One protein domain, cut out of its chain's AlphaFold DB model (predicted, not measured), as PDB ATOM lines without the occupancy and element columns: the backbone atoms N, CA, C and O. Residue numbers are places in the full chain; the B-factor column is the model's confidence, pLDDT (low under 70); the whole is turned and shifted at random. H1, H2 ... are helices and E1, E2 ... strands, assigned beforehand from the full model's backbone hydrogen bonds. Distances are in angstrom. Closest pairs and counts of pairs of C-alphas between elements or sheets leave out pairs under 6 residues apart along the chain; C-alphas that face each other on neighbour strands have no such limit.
ATOM      1  N   LEU A 195     100.601  39.114  24.407       98.06
ATOM      2  CA  LEU A 195     100.360  40.080  23.333       98.06
ATOM      3  C   LEU A 195     101.611  40.228  22.465       98.06
ATOM      4  O   LEU A 195     102.686  39.769  22.850       98.06
ATOM      5  N   LYS A 196     101.495  40.894  21.316       97.81
ATOM      6  CA  LYS A 196     102.656  41.379  20.565       97.81
ATOM      7  C   LYS A 196     102.852  42.871  20.781       97.81
ATOM      8  O   LYS A 196     101.928  43.641  20.534       97.81
ATOM      9  N   TYR A 197     104.056  43.266  21.182       96.62
ATOM     10  CA  TYR A 197     104.499  44.657  21.217       96.62
ATOM     11  C   TYR A 197     105.557  44.879  20.134       96.62
ATOM     12  O   TYR A 197     106.605  44.242  20.143       96.62
ATOM     13  N   ASP A 198     105.246  45.735  19.167       95.25
ATOM     14  CA  ASP A 198     106.064  46.049  17.992       95.25
ATOM     15  C   ASP A 198     106.659  44.799  17.309       95.25
ATOM     16  O   ASP A 198     107.869  44.661  17.094       95.25
ATOM     17  N   GLY A 199     105.777  43.825  17.051       94.19
ATOM     18  CA  GLY A 199     106.098  42.529  16.444       94.19
ATOM     19  C   GLY A 199     106.667  41.473  17.402       94.19
ATOM     20  O   GLY A 199     106.668  40.290  17.059       94.19
ATOM     21  N   VAL A 200     107.087  41.851  18.612       96.12
ATOM     22  CA  VAL A 200     107.671  40.943  19.610       96.12
ATOM     23  C   VAL A 200     106.582  40.293  20.454       96.12
ATOM     24  O   VAL A 200     105.798  40.982  21.098       96.12
ATOM     25  N   LEU A 201     106.556  38.959  20.500       97.00
ATOM     26  CA  LEU A 201     105.666  38.206  21.390       97.00
ATOM     27  C   LEU A 201     106.113  38.339  22.852       97.00
ATOM     28  O   LEU A 201     107.181  37.840  23.216       97.00
ATOM     29  N   ILE A 202     105.253  38.945  23.670       97.75
ATOM     30  CA  ILE A 202     105.390  39.078  25.120       97.75
ATOM     31  C   ILE A 202     104.460  38.071  25.795       97.75
ATOM     32  O   ILE A 202     103.252  38.043  25.543       97.75
ATOM     33  N   GLN A 203     105.034  37.240  26.656       95.88
ATOM     34  CA  GLN A 203     104.356  36.151  27.356       95.88
ATOM     35  C   GLN A 203     105.013  35.932  28.728       95.88
ATOM     36  O   GLN A 203     106.102  36.464  28.952       95.88
ATOM     37  N   PRO A 204     104.393  35.162  29.639       95.75
ATOM     38  CA  PRO A 204     104.975  34.883  30.942       95.75
ATOM     39  C   PRO A 204     106.333  34.183  30.830       95.75
ATOM     40  O   PRO A 204     106.542  33.345  29.948       95.75
ATOM     41  N   GLU A 205     107.240  34.508  31.745       95.56
ATOM     42  CA  GLU A 205     108.616  34.007  31.764       95.56
ATOM     43  C   GLU A 205     108.978  33.414  33.128       95.56
ATOM     44  O   GLU A 205     108.408  33.789  34.151       95.56
ATOM     45  N   ILE A 206     109.921  32.471  33.145       96.19
ATOM     46  CA  ILE A 206     110.476  31.927  34.387       96.19
ATOM     47  C   ILE A 206     111.706  32.756  34.729       96.19
ATOM     48  O   ILE A 206     112.657  32.797  33.949       96.19
ATOM     49  N   LEU A 207     111.692  33.378  35.903       96.12
ATOM     50  CA  LEU A 207     112.824  34.132  36.425       96.12
ATOM     51  C   LEU A 207     113.503  33.324  37.514       96.12
ATOM     52  O   LEU A 207     112.833  32.649  38.300       96.12
ATOM     53  N   LYS A 208     114.829  33.410  37.570       95.12
ATOM     54  CA  LYS A 208     115.630  32.744  38.593       95.12
ATOM     55  C   LYS A 208     116.719  33.666  39.098       95.12
ATOM     56  O   LYS A 208     117.222  34.489  38.343       95.12
ATOM     57  N   GLU A 209     117.079  33.518  40.363       94.56
ATOM     58  CA  GLU A 209     118.260  34.166  40.927       94.56
ATOM     59  C   GLU A 209     118.885  33.311  42.027       94.56
ATOM     60  O   GLU A 209     118.217  32.491  42.667       94.56
ATOM     61  N   GLN A 210     120.180  33.507  42.246       93.75
ATOM     62  CA  GLN A 210     120.907  32.910  43.358       93.75
ATOM     63  C   GLN A 210     120.578  33.657  44.649       93.75
ATOM     64  O   GLN A 210     120.589  34.888  44.686       93.75
ATOM     65  N   LEU A 211     120.344  32.920  45.731       92.19
ATOM     66  CA  LEU A 211     120.194  33.474  47.071       92.19
ATOM     67  C   LEU A 211     120.993  32.677  48.088       92.19
ATOM     68  O   LEU A 211     120.947  31.445  48.115       92.19
ATOM     69  N   ILE A 212     121.592  33.403  49.032       90.31
ATOM     70  CA  ILE A 212     122.018  32.826  50.302       90.31
ATOM     71  C   ILE A 212     120.882  32.942  51.319       90.31
ATOM     72  O   ILE A 212     120.419  34.041  51.627       90.31
ATOM     73  N   THR A 213     120.464  31.803  51.872       89.94
ATOM     74  CA  THR A 213     119.531  31.744  53.003       89.94
ATOM     75  C   THR A 213     120.182  31.126  54.230       89.94
ATOM     76  O   THR A 213     120.970  30.195  54.097       89.94
ATOM     77  N   ILE A 214     119.832  31.625  55.410       88.31
ATOM     78  CA  ILE A 214     120.296  31.175  56.718       88.31
ATOM     79  C   ILE A 214     119.136  30.457  57.414       88.31
ATOM     80  O   ILE A 214     117.989  30.912  57.366       88.31
ATOM     81  N   ASP A 215     119.425  29.308  58.019       86.31
ATOM     82  CA  ASP A 215     118.471  28.580  58.853       86.31
ATOM     83  C   ASP A 215     118.586  28.947  60.347       86.31
ATOM     84  O   ASP A 215     119.423  29.744  60.766       86.31
ATOM     85  N   GLN A 216     117.746  28.339  61.187       83.44
ATOM     86  CA  GLN A 216     117.738  28.606  62.633       83.44
ATOM     87  C   GLN A 216     119.039  28.205  63.354       83.44
ATOM     88  O   GLN A 216     119.259  28.635  64.483       83.44
ATOM     89  N   ASN A 217     119.892  27.393  62.723       84.69
ATOM     90  CA  ASN A 217     121.175  26.943  63.257       84.69
ATOM     91  C   ASN A 217     122.356  27.743  62.678       84.69
ATOM     92  O   ASN A 217     123.502  27.311  62.811       84.69
ATOM     93  N   ASN A 218     122.094  28.890  62.037       81.62
ATOM     94  CA  ASN A 218     123.075  29.714  61.326       81.62
ATOM     95  C   ASN A 218     123.775  28.996  60.160       81.62
ATOM     96  O   ASN A 218     124.859  29.398  59.735       81.62
ATOM     97  N   PHE A 219     123.166  27.944  59.608       85.56
ATOM     98  CA  PHE A 219     123.689  27.292  58.417       85.56
ATOM     99  C   PHE A 219     123.253  28.059  57.168       85.56
ATOM    100  O   PHE A 219     122.060  28.242  56.916       85.56
ATOM    101  N   SER A 220     124.230  28.510  56.377       87.38
ATOM    102  CA  SER A 220     123.986  29.213  55.118       87.38
ATOM    103  C   SER A 220     123.927  28.246  53.937       87.38
ATOM    104  O   SER A 220     124.870  27.486  53.714       87.38
ATOM    105  N   THR A 221     122.888  28.346  53.115       89.19
ATOM    106  CA  THR A 221     122.771  27.640  51.833       89.19
ATOM    107  C   THR A 221     122.743  28.634  50.685       89.19
ATOM    108  O   THR A 221     121.928  29.554  50.726       89.19
ATOM    109  N   ASN A 222     123.570  28.424  49.662       92.00
ATOM    110  CA  ASN A 222     123.502  29.158  48.398       92.00
ATOM    111  C   ASN A 222     122.791  28.293  47.354       92.00
ATOM    112  O   ASN A 222     123.283  27.206  47.054       92.00
ATOM    113  N   ASN A 223     121.645  28.740  46.848       93.06
ATOM    114  CA  ASN A 223     120.850  28.009  45.862       93.06
ATOM    115  C   ASN A 223     120.197  28.968  44.866       93.06
ATOM    116  O   ASN A 223     119.901  30.118  45.195       93.06
ATOM    117  N   GLU A 224     119.881  28.443  43.685       95.06
ATOM    118  CA  GLU A 224     119.041  29.118  42.701       95.06
ATOM    119  C   GLU A 224     117.558  28.922  43.029       95.06
ATOM    120  O   GLU A 224     117.118  27.795  43.272       95.06
ATOM    121  N   TYR A 225     116.779  30.001  42.995       96.00
ATOM    122  CA  TYR A 225     115.337  29.960  43.220       96.00
ATOM    123  C   TYR A 225     114.579  30.606  42.069       96.00
ATOM    124  O   TYR A 225     114.949  31.680  41.599       96.00
ATOM    125  N   GLU A 226     113.475  29.974  41.663       97.44
ATOM    126  CA  GLU A 226     112.476  30.637  40.828       97.44
ATOM    127  C   GLU A 226     111.797  31.743  41.631       97.44
ATOM    128  O   GLU A 226     111.447  31.535  42.800       97.44
ATOM    129  N   TYR A 227     111.581  32.895  40.998       95.44
ATOM    130  CA  TYR A 227     110.930  34.024  41.645       95.44
ATOM    131  C   TYR A 227     109.940  34.753  40.736       95.44
ATOM    132  O   TYR A 227     109.979  34.664  39.511       95.44
ATOM    133  N   LEU A 228     109.050  35.509  41.369       94.56
ATOM    134  CA  LEU A 228     108.282  36.576  40.737       94.56
ATOM    135  C   LEU A 228     108.168  37.759  41.698       94.56
ATOM    136  O   LEU A 228     108.477  37.629  42.884       94.56
ATOM    137  N   THR A 229     107.689  38.898  41.212       90.31
ATOM    138  CA  THR A 229     107.452  40.075  42.051       90.31
ATOM    139  C   THR A 229     105.961  40.234  42.343       90.31
ATOM    140  O   THR A 229     105.122  40.175  41.447       90.31
ATOM    141  N   TYR A 230     105.622  40.457  43.612       85.56
ATOM    142  CA  TYR A 230     104.277  40.817  44.053       85.56
ATOM    143  C   TYR A 230     104.354  41.998  45.012       85.56
ATOM    144  O   TYR A 230     105.121  41.963  45.977       85.56
ATOM    145  N   SER A 231     103.595  43.061  44.734       78.25
ATOM    146  CA  SER A 231     103.617  44.305  45.518       78.25
ATOM    147  C   SER A 231     105.046  44.796  45.805       78.25
ATOM    148  O   SER A 231     105.366  45.194  46.927       78.25
ATOM    149  N   ASN A 232     105.906  44.740  44.777       73.31
ATOM    150  CA  ASN A 232     107.308  45.186  44.794       73.31
ATOM    151  C   ASN A 232     108.228  44.399  45.736       73.31
ATOM    152  O   ASN A 232     109.268  44.889  46.180       73.31
ATOM    153  N   LYS A 233     107.847  43.166  46.067       82.19
ATOM    154  CA  LYS A 233     108.685  42.224  46.800       82.19
ATOM    155  C   LYS A 233     108.836  40.951  45.976       82.19
ATOM    156  O   LYS A 233     107.860  40.446  45.424       82.19
ATOM    157  N   LYS A 234     110.057  40.418  45.922       89.56
ATOM    158  CA  LYS A 234     110.347  39.130  45.278       89.56
ATOM    159  C   LYS A 234     109.841  37.983  46.163       89.56
ATOM    160  O   LYS A 234     110.214  37.908  47.337       89.56
ATOM    161  N   ILE A 235     109.007  37.113  45.600       93.75
ATOM    162  CA  ILE A 235     108.565  35.845  46.189       93.75
ATOM    163  C   ILE A 235     109.330  34.720  45.521       93.75
ATOM    164  O   ILE A 235     109.350  34.645  44.296       93.75
ATOM    165  N   TYR A 236     109.873  33.818  46.328       96.25
ATOM    166  CA  TYR A 236     110.637  32.669  45.864       96.25
ATOM    167  C   TYR A 236     109.856  31.382  46.081       96.25
ATOM    168  O   TYR A 236     109.044  31.287  47.006       96.25
ATOM    169  N   LYS A 237     110.139  30.377  45.255       95.31
ATOM    170  CA  LYS A 237     109.562  29.036  45.363       95.31
ATOM    171  C   LYS A 237     110.630  27.998  45.698       95.31
ATOM    172  O   LYS A 237     111.679  27.959  45.063       95.31
ATOM    173  N   ASP A 238     110.327  27.123  46.651       94.38
ATOM    174  CA  ASP A 238     111.071  25.892  46.930       94.38
ATOM    175  C   ASP A 238     110.118  24.697  47.122       94.38
ATOM    176  O   ASP A 238     108.906  24.817  46.935       94.38
ATOM    177  N   ASP A 239     110.656  23.532  47.490       91.06
ATOM    178  CA  ASP A 239     109.873  22.300  47.669       91.06
ATOM    179  C   ASP A 239     108.830  22.382  48.797       91.06
ATOM    180  O   ASP A 239     107.873  21.606  48.812       91.06
ATOM    181  N   LYS A 240     109.000  23.294  49.765       91.25
ATOM    182  CA  LYS A 240     108.074  23.474  50.894       91.25
ATOM    183  C   LYS A 240     106.955  24.462  50.571       91.25
ATOM    184  O   LYS A 240     105.920  24.433  51.237       91.25
ATOM    185  N   GLY A 241     107.145  25.329  49.579       93.69
ATOM    186  CA  GLY A 241     106.149  26.294  49.131       93.69
ATOM    187  C   GLY A 241     106.775  27.611  48.689       93.69
ATOM    188  O   GLY A 241     107.835  27.639  48.069       93.69
ATOM    189  N   TYR A 242     106.100  28.714  49.011       96.19
ATOM    190  CA  TYR A 242     106.517  30.064  48.630       96.19
ATOM    191  C   TYR A 242     107.002  30.838  49.848       96.19
ATOM    192  O   TYR A 242     106.406  30.733  50.923       96.19
ATOM    193  N   PHE A 243     108.058  31.631  49.696       94.62
ATOM    194  CA  PHE A 243     108.633  32.383  50.806       94.62
ATOM    195  C   PHE A 243     109.126  33.769  50.396       94.62
ATOM    196  O   PHE A 243     109.582  34.001  49.277       94.62
ATOM    197  N   TRP A 244     109.082  34.682  51.360       91.69
ATOM    198  CA  TRP A 244     109.846  35.919  51.346       91.69
ATOM    199  C   TRP A 244     111.250  35.640  51.871       91.69
ATOM    200  O   TRP A 244     111.413  34.983  52.901       91.69
ATOM    201  N   ASN A 245     112.271  36.180  51.212       88.25
ATOM    202  CA  ASN A 245     113.573  36.318  51.852       88.25
ATOM    203  C   ASN A 245     113.503  37.542  52.774       88.25
ATOM    204  O   ASN A 245     113.271  38.641  52.276       88.25
ATOM    205  N   ASN A 246     113.670  37.369  54.085       85.50
ATOM    206  CA  ASN A 246     113.690  38.442  55.080       85.50
ATOM    207  C   ASN A 246     115.013  38.400  55.853       85.50
ATOM    208  O   ASN A 246     115.211  37.543  56.715       85.50
ATOM    209  N   LYS A 247     115.938  39.311  55.521       82.44
ATOM    210  CA  LYS A 247     117.309  39.332  56.070       82.44
ATOM    211  C   LYS A 247     117.993  37.958  55.989       82.44
ATOM    212  O   LYS A 247     118.537  37.470  56.974       82.44
ATOM    213  N   ASN A 248     117.928  37.330  54.817       86.50
ATOM    214  CA  ASN A 248     118.470  35.997  54.531       86.50
ATOM    215  C   ASN A 248     117.724  34.843  55.220       86.50
ATOM    216  O   ASN A 248     118.088  33.696  55.014       86.50
ATOM    217  N   ASN A 249     116.648  35.086  55.972       87.38
ATOM    218  CA  ASN A 249     115.796  34.022  56.508       87.38
ATOM    219  C   ASN A 249     114.592  33.777  55.599       87.38
ATOM    220  O   ASN A 249     113.968  34.720  55.103       87.38
ATOM    221  N   LYS A 250     114.219  32.508  55.420       92.25
ATOM    222  CA  LYS A 250     112.994  32.148  54.697       92.25
ATOM    223  C   LYS A 250     111.773  32.380  55.579       92.25
ATOM    224  O   LYS A 250     111.602  31.718  56.600       92.25
ATOM    225  N   GLN A 251     110.898  33.281  55.154       92.44
ATOM    226  CA  GLN A 251     109.594  33.501  55.764       92.44
ATOM    227  C   GLN A 251     108.510  32.986  54.817       92.44
ATOM    228  O   GLN A 251     108.168  33.649  53.838       92.44
ATOM    229  N   TYR A 252     107.989  31.791  55.097       94.75
ATOM    230  CA  TYR A 252     106.964  31.165  54.262       94.75
ATOM    231  C   TYR A 252     105.662  31.965  54.262       94.75
ATOM    232  O   TYR A 252     105.227  32.490  55.288       94.75
ATOM    233  N   ILE A 253     105.062  32.053  53.082       93.81
ATOM    234  CA  ILE A 253     103.844  32.810  52.832       93.81
ATOM    235  C   ILE A 253     102.648  31.998  53.311       93.81
ATOM    236  O   ILE A 253     102.472  30.839  52.933       93.81
ATOM    237  N   THR A 254     101.819  32.627  54.138       91.75
ATOM    238  CA  THR A 254     100.605  32.023  54.698       91.75
ATOM    239  C   THR A 254      99.351  32.842  54.415       91.75
ATOM    240  O   THR A 254      98.256  32.393  54.740       91.75
ATOM    241  N   ASP A 255      99.481  34.054  53.872       92.69
ATOM    242  CA  ASP A 255      98.327  34.886  53.562       92.69
ATOM    243  C   ASP A 255      97.644  34.414  52.271       92.69
ATOM    244  O   ASP A 255      98.285  34.120  51.260       92.69
ATOM    245  N   ASN A 256      96.316  34.310  52.322       92.38
ATOM    246  CA  ASN A 256      95.532  33.710  51.241       92.38
ATOM    247  C   ASN A 256      95.612  34.508  49.935       92.38
ATOM    248  O   ASN A 256      95.556  33.917  48.862       92.38
ATOM    249  N   GLU A 257      95.719  35.834  50.010       92.00
ATOM    250  CA  GLU A 257      95.773  36.694  48.829       92.00
ATOM    251  C   GLU A 257      97.052  36.441  48.026       92.00
ATOM    252  O   GLU A 257      96.982  36.107  46.839       92.00
ATOM    253  N   THR A 258      98.209  36.490  48.691       91.06
ATOM    254  CA  THR A 258      99.497  36.216  48.053       91.06
ATOM    255  C   THR A 258      99.586  34.762  47.605       91.06
ATOM    256  O   THR A 258     100.049  34.510  46.494       91.06
ATOM    257  N   LEU A 259      99.098  33.800  48.403       93.19
ATOM    258  CA  LEU A 259      99.058  32.386  48.003       93.19
ATOM    259  C   LEU A 259      98.243  32.172  46.725       93.19
ATOM    260  O   LEU A 259      98.732  31.530  45.798       93.19
ATOM    261  N   ASN A 260      97.038  32.742  46.642       92.62
ATOM    262  CA  ASN A 260      96.205  32.649  45.444       92.62
ATOM    263  C   ASN A 260      96.911  33.263  44.230       92.62
ATOM    264  O   ASN A 260      96.865  32.698  43.135       92.62
ATOM    265  N   PHE A 261      97.596  34.394  44.421       91.69
ATOM    266  CA  PHE A 261      98.375  35.034  43.370       91.69
ATOM    267  C   PHE A 261      99.510  34.132  42.862       91.69
ATOM    268  O   PHE A 261      99.585  33.866  41.663       91.69
ATOM    269  N   VAL A 262     100.378  33.615  43.735       93.94
ATOM    270  CA  VAL A 262     101.527  32.792  43.303       93.94
ATOM    271  C   VAL A 262     101.108  31.431  42.758       93.94
ATOM    272  O   VAL A 262     101.690  30.957  41.785       93.94
ATOM    273  N   GLN A 263     100.056  30.822  43.313       93.62
ATOM    274  CA  GLN A 263      99.520  29.552  42.820       93.62
ATOM    275  C   GLN A 263      98.927  29.701  41.419       93.62
ATOM    276  O   GLN A 263      99.177  28.858  40.563       93.62
ATOM    277  N   LYS A 264      98.208  30.797  41.148       92.12
ATOM    278  CA  LYS A 264      97.694  31.105  39.805       92.12
ATOM    279  C   LYS A 264      98.812  31.274  38.773       92.12
ATOM    280  O   LYS A 264      98.621  30.947  37.606       92.12
ATOM    281  N   ASN A 265      99.964  31.779  39.207       94.00
ATOM    282  CA  ASN A 265     101.151  31.949  38.373       94.00
ATOM    283  C   ASN A 265     102.069  30.710  38.365       94.00
ATOM    284  O   ASN A 265     103.129  30.742  37.744       94.00
ATOM    285  N   THR A 266     101.680  29.613  39.023       95.62
ATOM    286  CA  THR A 266     102.453  28.369  39.035       95.62
ATOM    287  C   THR A 266     101.824  27.349  38.100       95.62
ATOM    288  O   THR A 266     100.737  26.832  38.353       95.62
ATOM    289  N   ILE A 267     102.517  27.038  37.007       93.06
ATOM    290  CA  ILE A 267     102.018  26.171  35.935       93.06
ATOM    291  C   ILE A 267     103.020  25.042  35.728       93.06
ATOM    292  O   ILE A 267     104.215  25.279  35.584       93.06
ATOM    293  N   GLY A 268     102.551  23.792  35.755       92.62
ATOM    294  CA  GLY A 268     103.427  22.627  35.569       92.62
ATOM    295  C   GLY A 268     104.545  22.510  36.614       92.62
ATOM    296  O   GLY A 268     105.574  21.913  36.331       92.62
ATOM    297  N   GLY A 269     104.362  23.097  37.801       92.12
ATOM    298  CA  GLY A 269     105.374  23.113  38.858       92.12
ATOM    299  C   GLY A 269     106.422  24.221  38.734       92.12
ATOM    300  O   GLY A 269     107.310  24.257  39.579       92.12
ATOM    301  N   HIS A 270     106.309  25.130  37.763       95.81
ATOM    302  CA  HIS A 270     107.194  26.288  37.597       95.81
ATOM    303  C   HIS A 270     106.475  27.594  37.920       95.81
ATOM    304  O   HIS A 270     105.301  27.753  37.578       95.81
ATOM    305  N   LEU A 271     107.177  28.518  38.575       96.56
ATOM    306  CA  LEU A 271     106.670  29.850  38.899       96.56
ATOM    307  C   LEU A 271     106.948  30.822  37.745       96.56
ATOM    308  O   LEU A 271     108.102  31.058  37.395       96.56
ATOM    309  N   TYR A 272     105.890  31.390  37.165       96.44
ATOM    310  CA  TYR A 272     105.981  32.329  36.047       96.44
ATOM    311  C   TYR A 272     105.731  33.768  36.498       96.44
ATOM    312  O   TYR A 272     104.763  34.057  37.196       96.44
ATOM    313  N   SER A 273     106.554  34.699  36.028       95.69
ATOM    314  CA  SER A 273     106.262  36.128  36.098       95.69
ATOM    315  C   SER A 273     105.436  36.560  34.889       95.69
ATOM    316  O   SER A 273     105.744  36.206  33.750       95.69
ATOM    317  N   ASN A 274     104.386  37.348  35.126       94.44
ATOM    318  CA  ASN A 274     103.566  37.973  34.084       94.44
ATOM    319  C   ASN A 274     103.716  39.500  34.027       94.44
ATOM    320  O   ASN A 274     102.942  40.164  33.337       94.44
ATOM    321  N   SER A 275     104.707  40.061  34.722       94.81
ATOM    322  CA  SER A 275     104.893  41.506  34.872       94.81
ATOM    323  C   SER A 275     105.030  42.244  33.539       94.81
ATOM    324  O   SER A 275     104.359  43.249  33.334       94.81
ATOM    325  N   ALA A 276     105.804  41.716  32.583       96.69
ATOM    326  CA  ALA A 276     105.943  42.332  31.259       96.69
ATOM    327  C   ALA A 276     104.614  42.369  30.480       96.69
ATOM    328  O   ALA A 276     104.285  43.369  29.845       96.69
ATOM    329  N   VAL A 277     103.818  41.293  30.552       96.94
ATOM    330  CA  VAL A 277     102.491  41.233  29.911       96.94
ATOM    331  C   VAL A 277     101.565  42.282  30.525       96.94
ATOM    332  O   VAL A 277     100.902  43.014  29.791       96.94
ATOM    333  N   LYS A 278     101.552  42.382  31.859       94.88
ATOM    334  CA  LYS A 278     100.739  43.363  32.584       94.88
ATOM    335  C   LYS A 278     101.158  44.796  32.289       94.88
ATOM    336  O   LYS A 278     100.298  45.607  31.982       94.88
TER     337      LYS A 278
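This is residues 195 to 278 of the 543 residues of an uncharacterized protein of Clostridiaceae bacterium (UniProt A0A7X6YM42). One strongly curled sheet of five strands, like part of a barrel, is folded back on itself, with E3 and E4 facing E6 and E7 and E5 as the hinge; the helix H1 packs on it. A small hairpin, E1 and E2, lies at the far end of the long axis, with the short helix H2 between it and the sheet. The printed part has 84 residues, with E1 to E7 followed by H1 and H2; the large sheet, E3 - E4 - E5 - E6 - E7, is antiparallel, and the class is mixed, helices and strands. The whole is elongated, spanning 51 by 26 by 24 A, and only just compact, close to loose, with a radius of gyration of the C-alphas of 14.3 A.

E1, residues 195 to 197, begins with C-alpha 195 at (100.360, 40.080, 23.333), and E2 is residues 200 to 202. E3, residues 207 to 214, is 21.8 A long and bends by 52 degrees at residue 210. E4, residues 220 to 230, is 25.4 A long and bends by 76 degrees at residue 223. E5, residues 233 to 238, measures 16.5 A and E6, residues 241 to 246, 15.5 A. E7 is residues 249 to 252. H1, residues 256 to 264, is 11.9 A long, and H2, residues 275 to 278, ends with C-alpha 278 at (100.739, 43.363, 32.584).

The hairpin E1 and E2 has N 197 and O 200 at 2.9 A; E2 and E3 are apart. E3 to E7 form a meander, each strand the antiparallel neighbour of the one before. Within hydrogen-bond range are N 211 and O 223 of E3 and E4, 2.9 A, N 235 and O 228 of E5 and E4, 2.8 A, N 243 and O 236 of E6 and E5, 2.9 A, and N 244 and O 251 of E6 and E7, 2.8 A. The closest C-alphas of the edge strands E3 and E7, Ile 214 and Asn 249, are at 5.3 A. H1 is on the sheet at a height of 7.9 A, only just over none of the strands, with 2 of its C-alphas falling on E5; its closest C-alphas to E6 are Val 262 and Tyr 242, 7.8 A. H2 is not on the sheet; the C-alphas of Val 277 and Ile 202 of E2, the closest, are at 6.0 A. In H1 every O i to N i+4 pair is within hydrogen-bond range; H2 is too short for such a pair.

The two C-alphas farthest apart, Gly 199 and Asn 217, are at 51.6 A. The printed part has no cut and no long link; H1 to H2 is short, with residues 266 to 267 pairing antiparallel with 270 to 271. The mean pLDDT of the printed part is 92.2, and no printed residue is under 70.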